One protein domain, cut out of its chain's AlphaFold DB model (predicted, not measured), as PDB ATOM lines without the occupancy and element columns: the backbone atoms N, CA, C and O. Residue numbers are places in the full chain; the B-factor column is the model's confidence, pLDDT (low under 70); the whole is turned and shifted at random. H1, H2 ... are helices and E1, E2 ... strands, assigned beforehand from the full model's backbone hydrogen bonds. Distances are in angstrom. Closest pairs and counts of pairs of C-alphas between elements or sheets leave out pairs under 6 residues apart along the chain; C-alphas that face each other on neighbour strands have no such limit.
ATOM      1  N   SER A 347     -46.039  -3.995   1.995       91.31
ATOM      2  CA  SER A 347     -46.815  -4.496   3.141       91.31
ATOM      3  C   SER A 347     -46.030  -5.431   4.060       91.31
ATOM      4  O   SER A 347     -46.473  -5.681   5.172       91.31
ATOM      5  N   GLU A 348     -44.881  -5.938   3.614       93.25
ATOM      6  CA  GLU A 348     -43.985  -6.783   4.415       93.25
ATOM      7  C   GLU A 348     -42.929  -5.966   5.164       93.25
ATOM      8  O   GLU A 348     -42.058  -6.519   5.831       93.25
ATOM      9  N   CYS A 349     -42.985  -4.641   5.051       92.69
ATOM     10  CA  CYS A 349     -42.081  -3.738   5.733       92.69
ATOM     11  C   CYS A 349     -42.758  -3.110   6.951       92.69
ATOM     12  O   CYS A 349     -43.930  -2.732   6.912       92.69
ATOM     13  N   SER A 350     -41.994  -2.950   8.032       91.06
ATOM     14  CA  SER A 350     -42.441  -2.220   9.219       91.06
ATOM     15  C   SER A 350     -42.905  -0.800   8.866       91.06
ATOM     16  O   SER A 350     -42.471  -0.201   7.880       91.06
ATOM     17  N   SER A 351     -43.784  -0.237   9.696       89.31
ATOM     18  CA  SER A 351     -44.371   1.091   9.467       89.31
ATOM     19  C   SER A 351     -43.316   2.166   9.161       89.31
ATOM     20  O   SER A 351     -42.285   2.258   9.829       89.31
ATOM     21  N   GLY A 352     -43.582   2.991   8.143       86.94
ATOM     22  CA  GLY A 352     -42.669   4.040   7.672       86.94
ATOM     23  C   GLY A 352     -41.557   3.555   6.734       86.94
ATOM     24  O   GLY A 352     -40.697   4.352   6.346       86.94
ATOM     25  N   LEU A 353     -41.566   2.272   6.362       93.62
ATOM     26  CA  LEU A 353     -40.651   1.693   5.387       93.62
ATOM     27  C   LEU A 353     -41.384   1.311   4.092       93.62
ATOM     28  O   LEU A 353     -42.608   1.224   4.023       93.62
ATOM     29  N   SER A 354     -40.618   1.106   3.030       92.62
ATOM     30  CA  SER A 354     -41.091   0.640   1.731       92.62
ATOM     31  C   SER A 354     -40.105  -0.358   1.149       92.62
ATOM     32  O   SER A 354     -38.909  -0.302   1.445       92.62
ATOM     33  N   CYS A 355     -40.620  -1.288   0.352       93.00
ATOM     34  CA  CYS A 355     -39.796  -2.334  -0.231       93.00
ATOM     35  C   CYS A 355     -38.998  -1.765  -1.409       93.00
ATOM     36  O   CYS A 355     -39.566  -1.435  -2.451       93.00
ATOM     37  N   ALA A 356     -37.688  -1.612  -1.222       92.31
ATOM     38  CA  ALA A 356     -36.767  -1.137  -2.241       92.31
ATOM     39  C   ALA A 356     -36.276  -2.329  -3.065       92.31
ATOM     40  O   ALA A 356     -35.576  -3.210  -2.548       92.31
ATOM     41  N   ARG A 357     -36.647  -2.368  -4.345       89.94
ATOM     42  CA  ARG A 357     -36.250  -3.459  -5.233       89.94
ATOM     43  C   ARG A 357     -34.764  -3.389  -5.546       89.94
ATOM     44  O   ARG A 357     -34.177  -2.318  -5.669       89.94
ATOM     45  N   ASN A 358     -34.156  -4.566  -5.640       88.06
ATOM     46  CA  ASN A 358     -32.742  -4.760  -5.958       88.06
ATOM     47  C   ASN A 358     -31.746  -3.969  -5.089       88.06
ATOM     48  O   ASN A 358     -30.609  -3.719  -5.491       88.06
ATOM     49  N   ALA A 359     -32.173  -3.549  -3.900       91.50
ATOM     50  CA  ALA A 359     -31.396  -2.699  -3.010       91.50
ATOM     51  C   ALA A 359     -30.546  -3.503  -2.010       91.50
ATOM     52  O   ALA A 359     -29.868  -2.924  -1.162       91.50
ATOM     53  N   GLY A 360     -30.545  -4.834  -2.119       91.12
ATOM     54  CA  GLY A 360     -29.772  -5.753  -1.288       91.12
ATOM     55  C   GLY A 360     -28.299  -5.372  -1.084       91.12
ATOM     56  O   GLY A 360     -27.833  -5.430   0.058       91.12
ATOM     57  N   PRO A 361     -27.563  -4.906  -2.113       91.44
ATOM     58  CA  PRO A 361     -26.149  -4.552  -1.972       91.44
ATOM     59  C   PRO A 361     -25.857  -3.412  -0.991       91.44
ATOM     60  O   PRO A 361     -24.765  -3.374  -0.429       91.44
ATOM     61  N   LEU A 362     -26.833  -2.544  -0.694       89.06
ATOM     62  CA  LEU A 362     -26.705  -1.531   0.366       89.06
ATOM     63  C   LEU A 362     -26.552  -2.143   1.767       89.06
ATOM     64  O   LEU A 362     -26.058  -1.479   2.677       89.06
ATOM     65  N   PHE A 363     -26.968  -3.398   1.937       91.62
ATOM     66  CA  PHE A 363     -26.992  -4.120   3.209       91.62
ATOM     67  C   PHE A 363     -26.207  -5.438   3.151       91.62
ATOM     68  O   PHE A 363     -26.353  -6.289   4.023       91.62
ATOM     69  N   GLY A 364     -25.345  -5.604   2.141       89.81
ATOM     70  CA  GLY A 364     -24.482  -6.780   2.008       89.81
ATOM     71  C   GLY A 364     -25.163  -8.021   1.421       89.81
ATOM     72  O   GLY A 364     -24.590  -9.108   1.489       89.81
ATOM     73  N   PHE A 365     -26.348  -7.877   0.825       92.25
ATOM     74  CA  PHE A 365     -27.035  -8.956   0.112       92.25
ATOM     75  C   PHE A 365     -26.762  -8.921  -1.401       92.25
ATOM     76  O   PHE A 365     -26.329  -7.896  -1.934       92.25
ATOM     77  N   PRO A 366     -27.034 -10.021  -2.130       90.75
ATOM     78  CA  PRO A 366     -27.025 -10.015  -3.590       90.75
ATOM     79  C   PRO A 366     -27.991  -8.981  -4.184       90.75
ATOM     80  O   PRO A 366     -29.006  -8.645  -3.576       90.75
ATOM     81  N   GLN A 367     -27.721  -8.550  -5.421       86.88
ATOM     82  CA  GLN A 367     -28.570  -7.604  -6.159       86.88
ATOM     83  C   GLN A 367     -30.030  -8.049  -6.258       86.88
ATOM     84  O   GLN A 367     -30.908  -7.207  -6.286       86.88
ATOM     85  N   SER A 368     -30.309  -9.350  -6.318       88.69
ATOM     86  CA  SER A 368     -31.681  -9.848  -6.447       88.69
ATOM     87  C   SER A 368     -32.534  -9.640  -5.196       88.69
ATOM     88  O   SER A 368     -33.735  -9.853  -5.262       88.69
ATOM     89  N   VAL A 369     -31.937  -9.288  -4.054       92.81
ATOM     90  CA  VAL A 369     -32.666  -9.125  -2.794       92.81
ATOM     91  C   VAL A 369     -33.260  -7.723  -2.722       92.81
ATOM     92  O   VAL A 369     -32.541  -6.724  -2.778       92.81
ATOM     93  N   SER A 370     -34.575  -7.651  -2.551       93.69
ATOM     94  CA  SER A 370     -35.274  -6.417  -2.189       93.69
ATOM     95  C   SER A 370     -35.260  -6.231  -0.672       93.69
ATOM     96  O   SER A 370     -35.420  -7.196   0.072       93.69
ATOM     97  N   VAL A 371     -35.081  -5.003  -0.195       95.19
ATOM     98  CA  VAL A 371     -34.945  -4.714   1.244       95.19
ATOM     99  C   VAL A 371     -35.889  -3.607   1.684       95.19
ATOM    100  O   VAL A 371     -36.168  -2.669   0.938       95.19
ATOM    101  N   CYS A 372     -36.356  -3.678   2.925       94.56
ATOM    102  CA  CYS A 372     -37.166  -2.615   3.500       94.56
ATOM    103  C   CYS A 372     -36.291  -1.398   3.823       94.56
ATOM    104  O   CYS A 372     -35.312  -1.487   4.564       94.56
ATOM    105  N   MET A 373     -36.635  -0.233   3.282       93.75
ATOM    106  CA  MET A 373     -35.906   1.023   3.484       93.75
ATOM    107  C   MET A 373     -36.872   2.155   3.822       93.75
ATOM    108  O   MET A 373     -38.072   2.033   3.606       93.75
ATOM    109  N   ARG A 374     -36.377   3.272   4.368       92.19
ATOM    110  CA  ARG A 374     -37.237   4.450   4.559       92.19
ATOM    111  C   ARG A 374     -37.699   4.925   3.192       92.19
ATOM    112  O   ARG A 374     -36.870   5.050   2.299       92.19
ATOM    113  N   SER A 375     -38.974   5.264   3.047       86.12
ATOM    114  CA  SER A 375     -39.509   5.741   1.766       86.12
ATOM    115  C   SER A 375     -38.793   7.001   1.250       86.12
ATOM    116  O   SER A 375     -38.761   7.235   0.051       86.12
ATOM    117  N   SER A 376     -38.189   7.795   2.144       84.56
ATOM    118  CA  SER A 376     -37.351   8.954   1.800       84.56
ATOM    119  C   SER A 376     -36.022   8.599   1.132       84.56
ATOM    120  O   SER A 376     -35.436   9.448   0.470       84.56
ATOM    121  N   ASP A 377     -35.536   7.377   1.354       88.25
ATOM    122  CA  ASP A 377     -34.234   6.891   0.894       88.25
ATOM    123  C   ASP A 377     -34.365   6.113  -0.434       88.25
ATOM    124  O   ASP A 377     -33.372   5.593  -0.932       88.25
ATOM    125  N   ILE A 378     -35.582   5.995  -0.983       88.94
ATOM    126  CA  ILE A 378     -35.896   5.253  -2.211       88.94
ATOM    127  C   ILE A 378     -36.313   6.250  -3.288       88.94
ATOM    128  O   ILE A 378     -37.100   7.165  -3.032       88.94
ATOM    129  N   CYS A 379     -35.815   6.046  -4.502       87.88
ATOM    130  CA  CYS A 379     -36.249   6.818  -5.650       87.88
ATOM    131  C   CYS A 379     -37.619   6.307  -6.099       87.88
ATOM    132  O   CYS A 379     -37.788   5.123  -6.361       87.88
ATOM    133  N   THR A 380     -38.616   7.186  -6.166       84.75
ATOM    134  CA  THR A 380     -39.958   6.817  -6.634       84.75
ATOM    135  C   THR A 380     -40.444   7.810  -7.679       84.75
ATOM    136  O   THR A 380     -39.938   8.926  -7.777       84.75
ATOM    137  N   SER A 381     -41.467   7.446  -8.448       80.19
ATOM    138  CA  SER A 381     -42.058   8.354  -9.440       80.19
ATOM    139  C   SER A 381     -42.671   9.614  -8.813       80.19
ATOM    140  O   SER A 381     -42.747  10.661  -9.456       80.19
ATOM    141  N   THR A 382     -43.095   9.544  -7.547       80.94
ATOM    142  CA  THR A 382     -43.625  10.686  -6.787       80.94
ATOM    143  C   THR A 382     -42.549  11.446  -6.011       80.94
ATOM    144  O   THR A 382     -42.763  12.609  -5.671       80.94
ATOM    145  N   ASN A 383     -41.390  10.829  -5.766       83.12
ATOM    146  CA  ASN A 383     -40.221  11.437  -5.134       83.12
ATOM    147  C   ASN A 383     -38.927  11.031  -5.873       83.12
ATOM    148  O   ASN A 383     -38.150  10.216  -5.367       83.12
ATOM    149  N   PRO A 384     -38.693  11.570  -7.084       85.25
ATOM    150  CA  PRO A 384     -37.565  11.157  -7.905       85.25
ATOM    151  C   PRO A 384     -36.243  11.705  -7.364       85.25
ATOM    152  O   PRO A 384     -36.142  12.878  -6.964       85.25
ATOM    153  N   CYS A 385     -35.217  10.860  -7.412       86.06
ATOM    154  CA  CYS A 385     -33.858  11.165  -6.980       86.06
ATOM    155  C   CYS A 385     -33.110  12.025  -7.998       86.06
ATOM    156  O   CYS A 385     -33.318  11.909  -9.202       86.06
ATOM    157  N   GLY A 386     -32.189  12.865  -7.526       84.75
ATOM    158  CA  GLY A 386     -31.227  13.535  -8.404       84.75
ATOM    159  C   GLY A 386     -30.150  12.580  -8.930       84.75
ATOM    160  O   GLY A 386     -30.028  11.444  -8.472       84.75
ATOM    161  N   VAL A 387     -29.333  13.072  -9.863       84.19
ATOM    162  CA  VAL A 387     -28.145  12.363 -10.360       84.19
ATOM    163  C   VAL A 387     -27.253  11.909  -9.195       84.19
ATOM    164  O   VAL A 387     -26.973  12.677  -8.277       84.19
ATOM    165  N   GLY A 388     -26.806  10.655  -9.244       83.81
ATOM    166  CA  GLY A 388     -26.045   9.985  -8.189       83.81
ATOM    167  C   GLY A 388     -26.908   9.366  -7.084       83.81
ATOM    168  O   GLY A 388     -26.377   8.621  -6.263       83.81
ATOM    169  N   GLY A 389     -28.217   9.635  -7.061       87.06
ATOM    170  CA  GLY A 389     -29.166   9.022  -6.131       87.06
ATOM    171  C   GLY A 389     -29.628   7.629  -6.571       87.06
ATOM    172  O   GLY A 389     -29.600   7.293  -7.753       87.06
ATOM    173  N   GLY A 390     -30.053   6.820  -5.606       87.81
ATOM    174  CA  GLY A 390     -30.539   5.451  -5.784       87.81
ATOM    175  C   GLY A 390     -31.040   4.889  -4.444       87.81
ATOM    176  O   GLY A 390     -30.803   5.528  -3.415       87.81
ATOM    177  N   PRO A 391     -31.681   3.708  -4.424       91.56
ATOM    178  CA  PRO A 391     -31.924   2.823  -5.563       91.56
ATOM    179  C   PRO A 391     -33.097   3.299  -6.435       91.56
ATOM    180  O   PRO A 391     -34.129   3.710  -5.906       91.56
ATOM    181  N   CYS A 392     -32.917   3.237  -7.756       89.25
ATOM    182  CA  CYS A 392     -33.973   3.397  -8.756       89.25
ATOM    183  C   CYS A 392     -34.205   2.080  -9.513       89.25
ATOM    184  O   CYS A 392     -33.287   1.271  -9.672       89.25
ATOM    185  N   ASP A 393     -35.417   1.910 -10.029       84.50
ATOM    186  CA  ASP A 393     -35.859   0.784 -10.850       84.50
ATOM    187  C   ASP A 393     -36.150   1.185 -12.301       84.50
ATOM    188  O   ASP A 393     -36.115   0.344 -13.199       84.50
ATOM    189  N   ASN A 394     -36.501   2.450 -12.541       84.75
ATOM    190  CA  ASN A 394     -36.835   2.971 -13.865       84.75
ATOM    191  C   ASN A 394     -36.558   4.476 -13.969       84.75
ATOM    192  O   ASN A 394     -36.391   5.170 -12.967       84.75
ATOM    193  N   ASP A 395     -36.547   4.982 -15.199       83.44
ATOM    194  CA  ASP A 395     -36.171   6.367 -15.498       83.44
ATOM    195  C   ASP A 395     -37.112   7.406 -14.863       83.44
ATOM    196  O   ASP A 395     -36.675   8.509 -14.543       83.44
ATOM    197  N   PHE A 396     -38.382   7.068 -14.589       83.56
ATOM    198  CA  PHE A 396     -39.318   7.996 -13.931       83.56
ATOM    199  C   PHE A 396     -38.960   8.276 -12.467       83.56
ATOM    200  O   PHE A 396     -39.443   9.246 -11.887       83.56
ATOM    201  N   GLU A 397     -38.115   7.442 -11.867       87.25
ATOM    202  CA  GLU A 397     -37.613   7.612 -10.504       87.25
ATOM    203  C   GLU A 397     -36.363   8.506 -10.465       87.25
ATOM    204  O   GLU A 397     -35.873   8.853  -9.388       87.25
ATOM    205  N   CYS A 398     -35.877   8.934 -11.633       84.94
ATOM    206  CA  CYS A 398     -34.720   9.794 -11.796       84.94
ATOM    207  C   CYS A 398     -35.121  11.178 -12.302       84.94
ATOM    208  O   CYS A 398     -35.739  11.364 -13.348       84.94
ATOM    209  N   ARG A 399     -34.741  12.205 -11.544       83.12
ATOM    210  CA  ARG A 399     -35.009  13.605 -11.863       83.12
ATOM    211  C   ARG A 399     -34.079  14.057 -12.989       83.12
ATOM    212  O   ARG A 399     -32.975  14.527 -12.725       83.12
ATOM    213  N   GLY A 400     -34.548  13.921 -14.228       64.81
ATOM    214  CA  GLY A 400     -33.826  14.378 -15.420       64.81
ATOM    215  C   GLY A 400     -32.636  13.496 -15.774       64.81
ATOM    216  O   GLY A 400     -31.574  13.998 -16.123       64.81
ATOM    217  N   GLY A 401     -32.795  12.186 -15.630       75.38
ATOM    218  CA  GLY A 401     -31.760  11.215 -15.944       75.38
ATOM    219  C   GLY A 401     -32.359   9.842 -16.193       75.38
ATOM    220  O   GLY A 401     -33.571   9.662 -16.084       75.38
ATOM    221  N   ILE A 402     -31.498   8.879 -16.491       84.06
ATOM    222  CA  ILE A 402     -31.882   7.480 -16.682       84.06
ATOM    223  C   ILE A 402     -31.451   6.652 -15.479       84.06
ATOM    224  O   ILE A 402     -30.404   6.896 -14.864       84.06
ATOM    225  N   CYS A 403     -32.254   5.655 -15.139       86.19
ATOM    226  CA  CYS A 403     -31.885   4.686 -14.132       86.19
ATOM    227  C   CYS A 403     -30.961   3.645 -14.760       86.19
ATOM    228  O   CYS A 403     -31.362   2.870 -15.626       86.19
ATOM    229  N   THR A 404     -29.704   3.609 -14.324       89.25
ATOM    230  CA  THR A 404     -28.721   2.661 -14.865       89.25
ATOM    231  C   THR A 404     -28.130   1.811 -13.763       89.25
ATOM    232  O   THR A 404     -27.897   2.267 -12.643       89.25
ATOM    233  N   PHE A 405     -27.868   0.548 -14.082       88.19
ATOM    234  CA  PHE A 405     -27.222  -0.349 -13.144       88.19
ATOM    235  C   PHE A 405     -25.780   0.097 -12.867       88.19
ATOM    236  O   PHE A 405     -24.955   0.173 -13.778       88.19
ATOM    237  N   SER A 406     -25.456   0.348 -11.598       86.81
ATOM    238  CA  SER A 406     -24.097   0.674 -11.179       86.81
ATOM    239  C   SER A 406     -23.389  -0.570 -10.655       86.81
ATOM    240  O   SER A 406     -23.663  -1.015  -9.546       86.81
ATOM    241  N   ALA A 407     -22.407  -1.096 -11.392       84.75
ATOM    242  CA  ALA A 407     -21.609  -2.237 -10.929       84.75
ATOM    243  C   ALA A 407     -20.832  -1.951  -9.627       84.75
ATOM    244  O   ALA A 407     -20.571  -2.868  -8.855       84.75
ATOM    245  N   ALA A 408     -20.480  -0.685  -9.372       84.25
ATOM    246  CA  ALA A 408     -19.799  -0.274  -8.143       84.25
ATOM    247  C   ALA A 408     -20.704  -0.352  -6.906       84.25
ATOM    248  O   ALA A 408     -20.216  -0.610  -5.810       84.25
ATOM    249  N   HIS A 409     -22.007  -0.130  -7.084       81.38
ATOM    250  CA  HIS A 409     -22.972  -0.079  -5.987       81.38
ATOM    251  C   HIS A 409     -23.872  -1.321  -5.921       81.38
ATOM    252  O   HIS A 409     -24.410  -1.626  -4.866       81.38
ATOM    253  N   GLY A 410     -24.025  -2.055  -7.026       81.06
ATOM    254  CA  GLY A 410     -24.859  -3.252  -7.125       81.06
ATOM    255  C   GLY A 410     -26.357  -2.981  -7.300       81.06
ATOM    256  O   GLY A 410     -27.139  -3.923  -7.272       81.06
ATOM    257  N   TYR A 411     -26.776  -1.733  -7.513       86.44
ATOM    258  CA  TYR A 411     -28.179  -1.348  -7.714       86.44
ATOM    259  C   TYR A 411     -28.310  -0.218  -8.751       86.44
ATOM    260  O   TYR A 411     -27.309   0.311  -9.248       86.44
ATOM    261  N   GLY A 412     -29.551   0.119  -9.119       88.75
ATOM    262  CA  GLY A 412     -29.852   1.200 -10.056       88.75
ATOM    263  C   GLY A 412     -29.553   2.573  -9.459       88.75
ATOM    264  O   GLY A 412     -30.037   2.908  -8.379       88.75
ATOM    265  N   ILE A 413     -28.756   3.375 -10.158       90.12
ATOM    266  CA  ILE A 413     -28.450   4.757  -9.789       90.12
ATOM    267  C   ILE A 413     -28.878   5.671 -10.925       90.12
ATOM    268  O   ILE A 413     -28.628   5.389 -12.101       90.12
ATOM    269  N   CYS A 414     -29.476   6.797 -10.556       88.62
ATOM    270  CA  CYS A 414     -29.808   7.860 -11.481       88.62
ATOM    271  C   CYS A 414     -28.526   8.456 -12.050       88.62
ATOM    272  O   CYS A 414     -27.755   9.105 -11.343       88.62
ATOM    273  N   GLN A 415     -28.281   8.216 -13.331       85.81
ATOM    274  CA  GLN A 415     -27.182   8.827 -14.064       85.81
ATOM    275  C   GLN A 415     -27.717   9.979 -14.910       85.81
ATOM    276  O   GLN A 415     -28.908   9.997 -15.239       85.81
ATOM    277  N   PRO A 416     -26.859  10.945 -15.280       76.19
ATOM    278  CA  PRO A 416     -27.202  11.854 -16.360       76.19
ATOM    279  C   PRO A 416     -27.561  11.015 -17.584       76.19
ATOM    280  O   PRO A 416     -26.849  10.060 -17.902       76.19
ATOM    281  N   ASP A 417     -28.656  11.349 -18.252       67.56
ATOM    282  CA  ASP A 417     -28.951  10.747 -19.545       67.56
ATOM    283  C   ASP A 417     -27.855  11.190 -20.542       67.56
ATOM    284  O   ASP A 417     -27.638  12.387 -20.725       67.56
TER     285      ASP A 417
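What this domain is: This is residues 347 to 417 of the 474 residues of the protein "Peptidase S1 domain-containing protein" of Sorangium cellulosum (UniProt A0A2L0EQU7). With little regular structure, this is two small lobes joined by the long loop of residues 375 to 400: E1 and E2 paired with H1 near them, then the hairpin E3 and E4. The 71 printed residues run E1, H1, E2, E3, E4, mostly strand, with 24 in named elements; both two-stranded sheets are antiparallel. The whole is compact, radius of gyration of the C-alphas 11.3 A, and flat, spanning 34 by 26 by 13 A.

How they stand to each other: Start at E1, residues 353 to 356; its antiparallel neighbour is E2, residues 371 to 374, with N 354 and O 373 within hydrogen-bond range at 2.8 A. Between them in the chain, H1, residues 360 to 363, is too short for any O i to N i+4 pair; its one O i to N i+3 pair is within range. Further on, E3, residues 401 to 406, and E4, residues 411 to 416, form an antiparallel hairpin, with N 404 and O 413 within range at 3.0 A. E1 and E2 are apart from E3 and E4.

Where its parts are: Find C-alpha 353 at (-40.651, 1.693, 5.387), where E1 begins; E4 runs 15.8 A to C-alpha 416 at (-27.202, 11.854, -16.360).

The domain as a whole: The printed part has no cut; the E2 to E3 link is long, and residues 400 and 417 are under pLDDT 70.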